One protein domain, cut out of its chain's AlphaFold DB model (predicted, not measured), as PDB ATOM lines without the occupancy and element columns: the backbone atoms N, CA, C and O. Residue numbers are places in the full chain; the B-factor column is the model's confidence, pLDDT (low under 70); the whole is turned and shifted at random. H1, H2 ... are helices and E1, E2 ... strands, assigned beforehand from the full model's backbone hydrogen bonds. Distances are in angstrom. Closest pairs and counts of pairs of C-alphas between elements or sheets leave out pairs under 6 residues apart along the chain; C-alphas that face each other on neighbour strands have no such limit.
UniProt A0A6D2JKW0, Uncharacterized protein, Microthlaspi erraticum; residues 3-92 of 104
ATOM      1  N   PHE A   3      21.060  11.539 -68.279       56.28
ATOM      2  CA  PHE A   3      20.406  11.256 -66.994       56.28
ATOM      3  C   PHE A   3      19.924   9.806 -66.829       56.28
ATOM      4  O   PHE A   3      19.740   9.346 -65.709       56.28
ATOM      5  N   LEU A   4      19.726   9.070 -67.927       56.75
ATOM      6  CA  LEU A   4      19.311   7.664 -67.857       56.75
ATOM      7  C   LEU A   4      20.461   6.750 -67.411       56.75
ATOM      8  O   LEU A   4      20.228   5.759 -66.725       56.75
ATOM      9  N   LEU A   5      21.704   7.099 -67.753       55.53
ATOM     10  CA  LEU A   5      22.877   6.274 -67.454       55.53
ATOM     11  C   LEU A   5      23.291   6.361 -65.977       55.53
ATOM     12  O   LEU A   5      23.716   5.363 -65.401       55.53
ATOM     13  N   THR A   6      23.112   7.519 -65.335       58.41
ATOM     14  CA  THR A   6      23.397   7.684 -63.900       58.41
ATOM     15  C   THR A   6      22.442   6.874 -63.023       58.41
ATOM     16  O   THR A   6      22.861   6.333 -62.000       58.41
ATOM     17  N   LEU A   7      21.182   6.723 -63.445       55.59
ATOM     18  CA  LEU A   7      20.172   5.961 -62.706       55.59
ATOM     19  C   LEU A   7      20.463   4.449 -62.708       55.59
ATOM     20  O   LEU A   7      20.221   3.772 -61.711       55.59
ATOM     21  N   ILE A   8      21.041   3.929 -63.797       59.19
ATOM     22  CA  ILE A   8      21.434   2.516 -63.919       59.19
ATOM     23  C   ILE A   8      22.655   2.213 -63.032       59.19
ATOM     24  O   ILE A   8      22.660   1.200 -62.338       59.19
ATOM     25  N   SER A   9      23.650   3.106 -62.970       56.44
ATOM     26  CA  SER A   9      24.822   2.920 -62.094       56.44
ATOM     27  C   SER A   9      24.473   2.940 -60.603       56.44
ATOM     28  O   SER A   9      25.046   2.172 -59.831       56.44
ATOM     29  N   ALA A  10      23.504   3.763 -60.188       57.97
ATOM     30  CA  ALA A  10      23.036   3.794 -58.801       57.97
ATOM     31  C   ALA A  10      22.306   2.500 -58.385       57.97
ATOM     32  O   ALA A  10      22.345   2.119 -57.219       57.97
ATOM     33  N   LEU A  11      21.676   1.792 -59.332       55.06
ATOM     34  CA  LEU A  11      21.020   0.504 -59.074       55.06
ATOM     35  C   LEU A  11      22.008  -0.659 -58.906       55.06
ATOM     36  O   LEU A  11      21.673  -1.628 -58.227       55.06
ATOM     37  N   ILE A  12      23.210  -0.569 -59.488       59.38
ATOM     38  CA  ILE A  12      24.281  -1.566 -59.302       59.38
ATOM     39  C   ILE A  12      24.921  -1.407 -57.915       59.38
ATOM     40  O   ILE A  12      25.270  -2.394 -57.276       59.38
ATOM     41  N   PHE A  13      24.993  -0.173 -57.407       52.88
ATOM     42  CA  PHE A  13      25.470   0.167 -56.062       52.88
ATOM     43  C   PHE A  13      24.399  -0.012 -54.976       52.88
ATOM     44  O   PHE A  13      24.329   0.762 -54.021       52.88
ATOM     45  N   ARG A  14      23.560  -1.052 -55.067       52.69
ATOM     46  CA  ARG A  14      22.855  -1.494 -53.860       52.69
ATOM     47  C   ARG A  14      23.926  -1.966 -52.877       52.69
ATOM     48  O   ARG A  14      24.685  -2.869 -53.235       52.69
ATOM     49  N   PRO A  15      24.033  -1.367 -51.680       47.06
ATOM     50  CA  PRO A  15      24.963  -1.864 -50.694       47.06
ATOM     51  C   PRO A  15      24.598  -3.318 -50.429       47.06
ATOM     52  O   PRO A  15      23.434  -3.684 -50.252       47.06
ATOM     53  N   LEU A  16      25.626  -4.151 -50.434       52.03
ATOM     54  CA  LEU A  16      25.614  -5.556 -50.067       52.03
ATOM     55  C   LEU A  16      25.300  -5.733 -48.564       52.03
ATOM     56  O   LEU A  16      25.858  -6.598 -47.911       52.03
ATOM     57  N   GLU A  17      24.437  -4.895 -47.990       46.22
ATOM     58  CA  GLU A  17      24.033  -4.895 -46.579       46.22
ATOM     59  C   GLU A  17      22.937  -5.928 -46.281       46.22
ATOM     60  O   GLU A  17      22.484  -6.051 -45.150       46.22
ATOM     61  N   ALA A  18      22.531  -6.714 -47.283       45.22
ATOM     62  CA  ALA A  18      21.584  -7.818 -47.131       45.22
ATOM     63  C   ALA A  18      22.195  -9.197 -47.426       45.22
ATOM     64  O   ALA A  18      21.459 -10.176 -47.549       45.22
ATOM     65  N   GLN A  19      23.525  -9.316 -47.523       41.28
ATOM     66  CA  GLN A  19      24.127 -10.622 -47.285       41.28
ATOM     67  C   GLN A  19      24.177 -10.798 -45.778       41.28
ATOM     68  O   GLN A  19      24.975 -10.162 -45.097       41.28
ATOM     69  N   SER A  20      23.243 -11.614 -45.291       40.59
ATOM     70  CA  SER A  20      23.371 -12.459 -44.107       40.59
ATOM     71  C   SER A  20      24.750 -12.373 -43.473       40.59
ATOM     72  O   SER A  20      25.743 -12.598 -44.166       40.59
ATOM     73  N   GLN A  21      24.776 -12.123 -42.169       42.28
ATOM     74  CA  GLN A  21      25.885 -12.281 -41.235       42.28
ATOM     75  C   GLN A  21      26.512 -13.692 -41.318       42.28
ATOM     76  O   GLN A  21      26.494 -14.479 -40.383       42.28
ATOM     77  N   SER A  22      27.038 -14.041 -42.488       46.88
ATOM     78  CA  SER A  22      27.972 -15.112 -42.739       46.88
ATOM     79  C   SER A  22      29.217 -14.595 -42.078       46.88
ATOM     80  O   SER A  22      29.850 -13.675 -42.594       46.88
ATOM     81  N   ASN A  23      29.502 -15.119 -40.896       53.97
ATOM     82  CA  ASN A  23      30.657 -14.746 -40.115       53.97
ATOM     83  C   ASN A  23      31.937 -15.090 -40.900       53.97
ATOM     84  O   ASN A  23      32.538 -16.149 -40.748       53.97
ATOM     85  N   THR A  24      32.344 -14.183 -41.786       62.19
ATOM     86  CA  THR A  24      33.589 -14.210 -42.561       62.19
ATOM     87  C   THR A  24      34.789 -13.821 -41.703       62.19
ATOM     88  O   THR A  24      35.909 -13.740 -42.203       62.19
ATOM     89  N   SER A  25      34.585 -13.586 -40.405       83.06
ATOM     90  CA  SER A  25      35.668 -13.376 -39.457       83.06
ATOM     91  C   SER A  25      36.463 -14.667 -39.272       83.06
ATOM     92  O   SER A  25      35.917 -15.757 -39.102       83.06
ATOM     93  N   ILE A  26      37.787 -14.540 -39.312       85.94
ATOM     94  CA  ILE A  26      38.701 -15.625 -38.954       85.94
ATOM     95  C   ILE A  26      38.504 -15.938 -37.467       85.94
ATOM     96  O   ILE A  26      38.443 -15.021 -36.643       85.94
ATOM     97  N   CYS A  27      38.423 -17.223 -37.115       86.06
ATOM     98  CA  CYS A  27      38.349 -17.630 -35.716       86.06
ATOM     99  C   CYS A  27      39.570 -17.109 -34.936       86.06
ATOM    100  O   CYS A  27      40.687 -17.121 -35.463       86.06
ATOM    101  N   PRO A  28      39.403 -16.681 -33.672       81.69
ATOM    102  CA  PRO A  28      40.532 -16.262 -32.853       81.69
ATOM    103  C   PRO A  28      41.569 -17.386 -32.747       81.69
ATOM    104  O   PRO A  28      41.229 -18.565 -32.744       81.69
ATOM    105  N   LYS A  29      42.847 -17.014 -32.621       68.88
ATOM    106  CA  LYS A  29      43.985 -17.955 -32.602       68.88
ATOM    107  C   LYS A  29      43.919 -18.995 -31.470       68.88
ATOM    108  O   LYS A  29      44.632 -19.987 -31.529       68.88
ATOM    109  N   ILE A  30      43.101 -18.750 -30.443       71.62
ATOM    110  CA  ILE A  30      42.818 -19.690 -29.357       71.62
ATOM    111  C   ILE A  30      41.316 -19.962 -29.368       71.62
ATOM    112  O   ILE A  30      40.516 -19.102 -28.999       71.62
ATOM    113  N   THR A  31      40.940 -21.168 -29.769       79.06
ATOM    114  CA  THR A  31      39.557 -21.648 -29.776       79.06
ATOM    115  C   THR A  31      39.358 -22.764 -28.749       79.06
ATOM    116  O   THR A  31      40.308 -23.295 -28.170       79.06
ATOM    117  N   ALA A  32      38.106 -23.153 -28.498       82.00
ATOM    118  CA  ALA A  32      37.809 -24.311 -27.652       82.00
ATOM    119  C   ALA A  32      38.397 -25.623 -28.217       82.00
ATOM    120  O   ALA A  32      38.737 -26.520 -27.448       82.00
ATOM    121  N   ILE A  33      38.574 -25.708 -29.541       86.88
ATOM    122  CA  ILE A  33      39.180 -26.844 -30.252       86.88
ATOM    123  C   ILE A  33      40.649 -27.027 -29.844       86.88
ATOM    124  O   ILE A  33      41.086 -28.161 -29.663       86.88
ATOM    125  N   ASP A  34      41.399 -25.938 -29.639       86.94
ATOM    126  CA  ASP A  34      42.828 -25.992 -29.277       86.94
ATOM    127  C   ASP A  34      43.067 -26.578 -27.879       86.94
ATOM    128  O   ASP A  34      44.138 -27.109 -27.592       86.94
ATOM    129  N   LYS A  35      42.052 -26.527 -27.007       88.50
ATOM    130  CA  LYS A  35      42.101 -27.110 -25.659       88.50
ATOM    131  C   LYS A  35      41.941 -28.631 -25.667       88.50
ATOM    132  O   LYS A  35      42.281 -29.287 -24.686       88.50
ATOM    133  N   VAL A  36      41.414 -29.202 -26.752       91.81
ATOM    134  CA  VAL A  36      41.199 -30.644 -26.886       91.81
ATOM    135  C   VAL A  36      42.323 -31.232 -27.729       91.81
ATOM    136  O   VAL A  36      42.451 -30.955 -28.922       91.81
ATOM    137  N   THR A  37      43.136 -32.087 -27.109       92.69
ATOM    138  CA  THR A  37      44.299 -32.696 -27.770       92.69
ATOM    139  C   THR A  37      43.881 -33.410 -29.057       92.69
ATOM    140  O   THR A  37      43.007 -34.274 -29.051       92.69
ATOM    141  N   GLY A  38      44.494 -33.024 -30.180       91.00
ATOM    142  CA  GLY A  38      44.225 -33.607 -31.498       91.00
ATOM    143  C   GLY A  38      42.940 -33.130 -32.188       91.00
ATOM    144  O   GLY A  38      42.746 -33.455 -33.359       91.00
ATOM    145  N   CYS A  39      42.095 -32.324 -31.535       92.62
ATOM    146  CA  CYS A  39      40.819 -31.886 -32.108       92.62
ATOM    147  C   CYS A  39      41.013 -30.994 -33.335       92.62
ATOM    148  O   CYS A  39      40.368 -31.219 -34.352       92.62
ATOM    149  N   PHE A  40      41.984 -30.075 -33.316       90.81
ATOM    150  CA  PHE A  40      42.294 -29.255 -34.494       90.81
ATOM    151  C   PHE A  40      42.654 -30.110 -35.722       90.81
ATOM    152  O   PHE A  40      42.168 -29.876 -36.827       90.81
ATOM    153  N   LYS A  41      43.454 -31.167 -35.521       91.88
ATOM    154  CA  LYS A  41      43.818 -32.111 -36.587       91.88
ATOM    155  C   LYS A  41      42.599 -32.901 -37.078       91.88
ATOM    156  O   LYS A  41      42.453 -33.092 -38.279       91.88
ATOM    157  N   ALA A  42      41.719 -33.324 -36.171       92.88
ATOM    158  CA  ALA A  42      40.475 -34.005 -36.525       92.88
ATOM    159  C   ALA A  42      39.524 -33.103 -37.327       92.88
ATOM    160  O   ALA A  42      38.963 -33.547 -38.322       92.88
ATOM    161  N   VAL A  43      39.395 -31.828 -36.950       91.44
ATOM    162  CA  VAL A  43      38.599 -30.839 -37.692       91.44
ATOM    163  C   VAL A  43      39.193 -30.584 -39.077       91.44
ATOM    164  O   VAL A  43      38.453 -30.500 -40.054       91.44
ATOM    165  N   ARG A  44      40.525 -30.545 -39.195       90.88
ATOM    166  CA  ARG A  44      41.206 -30.480 -40.494       90.88
ATOM    167  C   ARG A  44      40.884 -31.680 -41.386       90.88
ATOM    168  O   ARG A  44      40.639 -31.474 -42.565       90.88
ATOM    169  N   PHE A  45      40.852 -32.899 -40.853       92.00
ATOM    170  CA  PHE A  45      40.438 -34.072 -41.633       92.00
ATOM    171  C   PHE A  45      38.953 -34.023 -42.009       92.00
ATOM    172  O   PHE A  45      38.608 -34.269 -43.162       92.00
ATOM    173  N   ALA A  46      38.083 -33.611 -41.084       90.31
ATOM    174  CA  ALA A  46      36.651 -33.472 -41.346       90.31
ATOM    175  C   ALA A  46      36.352 -32.418 -42.428       90.31
ATOM    176  O   ALA A  46      35.428 -32.586 -43.219       90.31
ATOM    177  N   ALA A  47      37.171 -31.366 -42.523       87.69
ATOM    178  CA  ALA A  47      37.117 -30.388 -43.609       87.69
ATOM    179  C   ALA A  47      37.417 -30.984 -44.999       87.69
ATOM    180  O   ALA A  47      37.046 -30.385 -46.009       87.69
ATOM    181  N   ASP A  48      38.102 -32.127 -45.067       88.75
ATOM    182  CA  ASP A  48      38.330 -32.931 -46.277       88.75
ATOM    183  C   ASP A  48      37.394 -34.158 -46.328       88.75
ATOM    184  O   ASP A  48      37.688 -35.142 -47.000       88.75
ATOM    185  N   HIS A  49      36.257 -34.103 -45.622       85.75
ATOM    186  CA  HIS A  49      35.257 -35.175 -45.512       85.75
ATOM    187  C   HIS A  49      35.750 -36.469 -44.840       85.75
ATOM    188  O   HIS A  49      35.061 -37.488 -44.875       85.75
ATOM    189  N   ASP A  50      36.908 -36.445 -44.173       91.00
ATOM    190  CA  ASP A  50      37.388 -37.557 -43.353       91.00
ATOM    191  C   ASP A  50      37.042 -37.334 -41.880       91.00
ATOM    192  O   ASP A  50      37.787 -36.756 -41.087       91.00
ATOM    193  N   GLU A  51      35.872 -37.825 -41.495       92.19
ATOM    194  CA  GLU A  51      35.340 -37.626 -40.154       92.19
ATOM    195  C   GLU A  51      35.868 -38.650 -39.143       92.19
ATOM    196  O   GLU A  51      35.544 -38.546 -37.961       92.19
ATOM    197  N   ARG A  52      36.670 -39.649 -39.543       90.94
ATOM    198  CA  ARG A  52      37.027 -40.816 -38.702       90.94
ATOM    199  C   ARG A  52      37.638 -40.426 -37.357       90.94
ATOM    200  O   ARG A  52      37.297 -41.017 -36.336       90.94
ATOM    201  N   TYR A  53      38.459 -39.381 -37.349       91.50
ATOM    202  CA  TYR A  53      39.180 -38.893 -36.169       91.50
ATOM    203  C   TYR A  53      38.372 -37.938 -35.283       91.50
ATOM    204  O   TYR A  53      38.850 -37.520 -34.228       91.50
ATOM    205  N   LEU A  54      37.158 -37.570 -35.696       92.19
ATOM    206  CA  LEU A  54      36.305 -36.659 -34.946       92.19
ATOM    207  C   LEU A  54      35.713 -37.382 -33.730       92.19
ATOM    208  O   LEU A  54      34.953 -38.339 -33.892       92.19
ATOM    209  N   SER A  55      36.072 -36.935 -32.528       93.94
ATOM    210  CA  SER A  55      35.542 -37.459 -31.265       93.94
ATOM    211  C   SER A  55      34.366 -36.626 -30.761       93.94
ATOM    212  O   SER A  55      34.236 -35.445 -31.091       93.94
ATOM    213  N   GLU A  56      33.533 -37.211 -29.903       91.94
ATOM    214  CA  GLU A  56      32.406 -36.500 -29.291       91.94
ATOM    215  C   GLU A  56      32.872 -35.276 -28.477       91.94
ATOM    216  O   GLU A  56      32.276 -34.202 -28.560       91.94
ATOM    217  N   ILE A  57      33.985 -35.404 -27.746       92.94
ATOM    218  CA  ILE A  57      34.594 -34.311 -26.968       92.94
ATOM    219  C   ILE A  57      35.029 -33.171 -27.895       92.94
ATOM    220  O   ILE A  57      34.771 -32.002 -27.611       92.94
ATOM    221  N   CYS A  58      35.641 -33.508 -29.033       93.00
ATOM    222  CA  CYS A  58      36.006 -32.523 -30.043       93.00
ATOM    223  C   CYS A  58      34.762 -31.827 -30.613       93.00
ATOM    224  O   CYS A  58      34.733 -30.606 -30.721       93.00
ATOM    225  N   CYS A  59      33.687 -32.570 -30.877       92.88
ATOM    226  CA  CYS A  59      32.429 -31.988 -31.337       92.88
ATOM    227  C   CYS A  59      31.758 -31.072 -30.310       92.88
ATOM    228  O   CYS A  59      31.180 -30.059 -30.697       92.88
ATOM    229  N   LYS A  60      31.863 -31.362 -29.008       92.00
ATOM    230  CA  LYS A  60      31.428 -30.433 -27.950       92.00
ATOM    231  C   LYS A  60      32.230 -29.130 -27.996       92.00
ATOM    232  O   LYS A  60      31.644 -28.056 -27.908       92.00
ATOM    233  N   ALA A  61      33.543 -29.219 -28.206       91.75
ATOM    234  CA  ALA A  61      34.400 -28.047 -28.362       91.75
ATOM    235  C   ALA A  61      34.104 -27.247 -29.644       91.75
ATOM    236  O   ALA A  61      34.154 -26.026 -29.621       91.75
ATOM    237  N   VAL A  62      33.760 -27.902 -30.757       91.31
ATOM    238  CA  VAL A  62      33.332 -27.213 -31.987       91.31
ATOM    239  C   VAL A  62      31.993 -26.499 -31.776       91.31
ATOM    240  O   VAL A  62      31.840 -25.344 -32.167       91.31
ATOM    241  N   ARG A  63      31.019 -27.164 -31.141       90.19
ATOM    242  CA  ARG A  63      29.695 -26.586 -30.854       90.19
ATOM    243  C   ARG A  63      29.770 -25.374 -29.925       90.19
ATOM    244  O   ARG A  63      28.973 -24.459 -30.086       90.19
ATOM    245  N   SER A  64      30.732 -25.341 -28.999       90.12
ATOM    246  CA  SER A  64      30.924 -24.203 -28.092       90.12
ATOM    247  C   SER A  64      31.557 -22.974 -28.751       90.12
ATOM    248  O   SER A  64      31.615 -21.918 -28.121       90.12
ATOM    249  N   ILE A  65      32.007 -23.070 -30.007       87.31
ATOM    250  CA  ILE A  65      32.455 -21.901 -30.763       87.31
ATOM    251  C   ILE A  65      31.232 -21.078 -31.160       87.31
ATOM    252  O   ILE A  65      30.430 -21.487 -31.999       87.31
ATOM    253  N   PHE A  66      31.109 -19.903 -30.554       82.19
ATOM    254  CA  PHE A  66      30.125 -18.895 -30.913       82.19
ATOM    255  C   PHE A  66      30.779 -17.503 -30.849       82.19
ATOM    256  O   PHE A  66      31.490 -17.230 -29.878       82.19
ATOM    257  N   PRO A  67      30.546 -16.614 -31.831       85.69
ATOM    258  CA  PRO A  67      29.795 -16.836 -33.075       85.69
ATOM    259  C   PRO A  67      30.496 -17.836 -34.010       85.69
ATOM    260  O   PRO A  67      31.649 -18.199 -33.774       85.69
ATOM    261  N   ASP A  68      29.800 -18.304 -35.054       87.56
ATOM    262  CA  ASP A  68      30.473 -19.055 -36.120       87.56
ATOM    263  C   ASP A  68      31.605 -18.223 -36.731       87.56
ATOM    264  O   ASP A  68      31.583 -16.998 -36.661       87.56
ATOM    265  N   CYS A  69      32.627 -18.872 -37.272       89.56
ATOM    266  CA  CYS A  69      33.795 -18.198 -37.830       89.56
ATOM    267  C   CYS A  69      34.519 -19.091 -38.841       89.56
ATOM    268  O   CYS A  69      34.287 -20.300 -38.930       89.56
ATOM    269  N   LEU A  70      35.425 -18.498 -39.616       89.88
ATOM    270  CA  LEU A  70      36.297 -19.208 -40.545       89.88
ATOM    271  C   LEU A  70      37.520 -19.764 -39.807       89.88
ATOM    272  O   LEU A  70      38.435 -19.029 -39.427       89.88
ATOM    273  N   LEU A  71      37.551 -21.081 -39.623       88.00
ATOM    274  CA  LEU A  71      38.678 -21.799 -39.045       88.00
ATOM    275  C   LEU A  71      39.732 -22.059 -40.127       88.00
ATOM    276  O   LEU A  71      39.479 -22.776 -41.098       88.00
ATOM    277  N   LEU A  72      40.929 -21.502 -39.955       87.75
ATOM    278  CA  LEU A  72      42.044 -21.706 -40.879       87.75
ATOM    279  C   LEU A  72      42.686 -23.084 -40.644       87.75
ATOM    280  O   LEU A  72      43.538 -23.241 -39.774       87.75
ATOM    281  N   VAL A  73      42.272 -24.090 -41.413       83.31
ATOM    282  CA  VAL A  73      42.771 -25.477 -41.306       83.31
ATOM    283  C   VAL A  73      44.056 -25.710 -42.105       83.31
ATOM    284  O   VAL A  73      44.875 -26.551 -41.730       83.31
ATOM    285  N   LEU A  74      44.253 -24.949 -43.184       78.62
ATOM    286  CA  LEU A  74      45.462 -24.906 -44.012       78.62
ATOM    287  C   LEU A  74      45.746 -23.449 -44.421       78.62
ATOM    288  O   LEU A  74      44.811 -22.653 -44.465       78.62
ATOM    289  N   PRO A  75      46.984 -23.099 -44.823       76.31
ATOM    290  CA  PRO A  75      47.312 -21.750 -45.302       76.31
ATOM    291  C   PRO A  75      46.409 -21.258 -46.444       76.31
ATOM    292  O   PRO A  75      46.159 -20.066 -46.563       76.31
ATOM    293  N   SER A  76      45.908 -22.181 -47.268       81.75
ATOM    294  CA  SER A  76      45.030 -21.911 -48.409       81.75
ATOM    295  C   SER A  76      43.572 -22.331 -48.192       81.75
ATOM    296  O   SER A  76      42.767 -22.201 -49.111       81.75
ATOM    297  N   LYS A  77      43.213 -22.863 -47.013       83.06
ATOM    298  CA  LYS A  77      41.872 -23.404 -46.753       83.06
ATOM    299  C   LYS A  77      41.360 -22.949 -45.394       83.06
ATOM    300  O   LYS A  77      41.895 -23.334 -44.352       83.06
ATOM    301  N   ALA A  78      40.278 -22.184 -45.425       88.62
ATOM    302  CA  ALA A  78      39.476 -21.873 -44.256       88.62
ATOM    303  C   ALA A  78      38.113 -22.558 -44.383       88.62
ATOM    304  O   ALA A  78      37.557 -22.642 -45.477       88.62
ATOM    305  N   VAL A  79      37.590 -23.066 -43.271       88.69
ATOM    306  CA  VAL A  79      36.283 -23.723 -43.225       88.69
ATOM    307  C   VAL A  79      35.425 -23.067 -42.162       88.69
ATOM    308  O   VAL A  79      35.889 -22.815 -41.054       88.69
ATOM    309  N   ASN A  80      34.171 -22.788 -42.507       89.81
ATOM    310  CA  ASN A  80      33.207 -22.245 -41.563       89.81
ATOM    311  C   ASN A  80      32.894 -23.296 -40.483       89.81
ATOM    312  O   ASN A  80      32.581 -24.449 -40.795       89.81
ATOM    313  N   THR A  81      32.978 -22.902 -39.212       89.94
ATOM    314  CA  THR A  81      32.654 -23.761 -38.065       89.94
ATOM    315  C   THR A  81      31.239 -24.319 -38.122       89.94
ATOM    316  O   THR A  81      31.031 -25.434 -37.654       89.94
ATOM    317  N   GLU A  82      30.296 -23.622 -38.752       90.94
ATOM    318  CA  GLU A  82      28.929 -24.092 -38.992       90.94
ATOM    319  C   GLU A  82      28.907 -25.421 -39.766       90.94
ATOM    320  O   GLU A  82      28.181 -26.350 -39.407       90.94
ATOM    321  N   VAL A  83      29.780 -25.568 -40.769       90.88
ATOM    322  CA  VAL A  83      29.906 -26.810 -41.551       90.88
ATOM    323  C   VAL A  83      30.364 -27.956 -40.653       90.88
ATOM    324  O   VAL A  83      29.801 -29.052 -40.691       90.88
ATOM    325  N   ILE A  84      31.352 -27.699 -39.793       91.50
ATOM    326  CA  ILE A  84      31.880 -28.703 -38.863       91.50
ATOM    327  C   ILE A  84      30.847 -29.043 -37.779       91.50
ATOM    328  O   ILE A  84      30.711 -30.210 -37.413       91.50
ATOM    329  N   LYS A  85      30.061 -28.069 -37.301       91.62
ATOM    330  CA  LYS A  85      28.923 -28.312 -36.397       91.62
ATOM    331  C   LYS A  85      27.889 -29.229 -37.050       91.62
ATOM    332  O   LYS A  85      27.432 -30.172 -36.408       91.62
ATOM    333  N   GLY A  86      27.576 -29.011 -38.328       91.06
ATOM    334  CA  GLY A  86      26.686 -29.878 -39.103       91.06
ATOM    335  C   GLY A  86      27.199 -31.317 -39.208       91.06
ATOM    336  O   GLY A  86      26.440 -32.262 -38.991       91.06
ATOM    337  N   ILE A  87      28.499 -31.494 -39.466       91.62
ATOM    338  CA  ILE A  87      29.170 -32.805 -39.448       91.62
ATOM    339  C   ILE A  87      29.033 -33.463 -38.066       91.62
ATOM    340  O   ILE A  87      28.589 -34.604 -37.949       91.62
ATOM    341  N   CYS A  88      29.338 -32.720 -37.001       91.94
ATOM    342  CA  CYS A  88      29.201 -33.190 -35.626       91.94
ATOM    343  C   CYS A  88      27.770 -33.612 -35.271       91.94
ATOM    344  O   CYS A  88      27.592 -34.610 -34.576       91.94
ATOM    345  N   GLY A  89      26.758 -32.884 -35.749       90.75
ATOM    346  CA  GLY A  89      25.346 -33.222 -35.556       90.75
ATOM    347  C   GLY A  89      24.947 -34.530 -36.234       90.75
ATOM    348  O   GLY A  89      24.228 -35.330 -35.642       90.75
ATOM    349  N   LYS A  90      25.456 -34.782 -37.447       90.38
ATOM    350  CA  LYS A  90      25.202 -36.028 -38.185       90.38
ATOM    351  C   LYS A  90      25.924 -37.224 -37.574       90.38
ATOM    352  O   LYS A  90      25.335 -38.294 -37.458       90.38
ATOM    353  N   LYS A  91      27.190 -37.048 -37.183       90.00
ATOM    354  CA  LYS A  91      28.017 -38.128 -36.634       90.00
ATOM    355  C   LYS A  91      27.642 -38.489 -35.194       90.00
ATOM    356  O   LYS A  91      27.688 -39.659 -34.829       90.00
ATOM    357  N   PHE A  92      27.273 -37.495 -34.387       90.62
ATOM    358  CA  PHE A  92      26.909 -37.652 -32.977       90.62
ATOM    359  C   PHE A  92      25.550 -36.980 -32.696       90.62
ATOM    360  O   PHE A  92      25.506 -35.852 -32.177       90.62
TER     361      PHE A  92
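AT A GLANCE: This is residues 3 to 92 of the 104 residues of an uncharacterized protein of Microthlaspi erraticum (UniProt A0A6D2JKW0). A compact head, in which the strand hairpin E1-E2 and helices H2, H3 and H4 pack together, has one long arm: residues 3 to 20, including H1, stick out and make the length. The 90 printed residues, class mostly helix, run H1 H2 H3 E1 E2 H4, with one antiparallel sheet. The whole is only just loose, close to extended: radius of gyration of the C-alphas 18.1 A, spans 63 by 26 by 23 A.

HOW THE PARTS SIT: E1, residues 70 to 74, and E2, 77 to 80, form a hairpin; N 71 and O 79, 2.8 A apart, are within hydrogen-bond range. H2, 39 to 46, is closest to E1 at C-alphas Arg 44 and Val 73, 5.3 A. H4, 81 to 91, touches H3, 56 to 63, closest at C-alphas Cys 88 and Cys 59, 5.5 A. H1, 3 to 12, is apart from H4; 4 of its 6 O i to N i+4 pairs are within range.

IN THESE COORDINATES: H1, 15.4 A long, begins at C-alpha 3 (20.406, 11.256, -66.994); H4, 15.2 A, ends at C-alpha 91 (28.017, -38.128, -36.634).

THE WHOLE: The printed part has no cut. The H1 to H2 link is long, 26 residues. Residues 3 to 24 and 29 have pLDDT under 70.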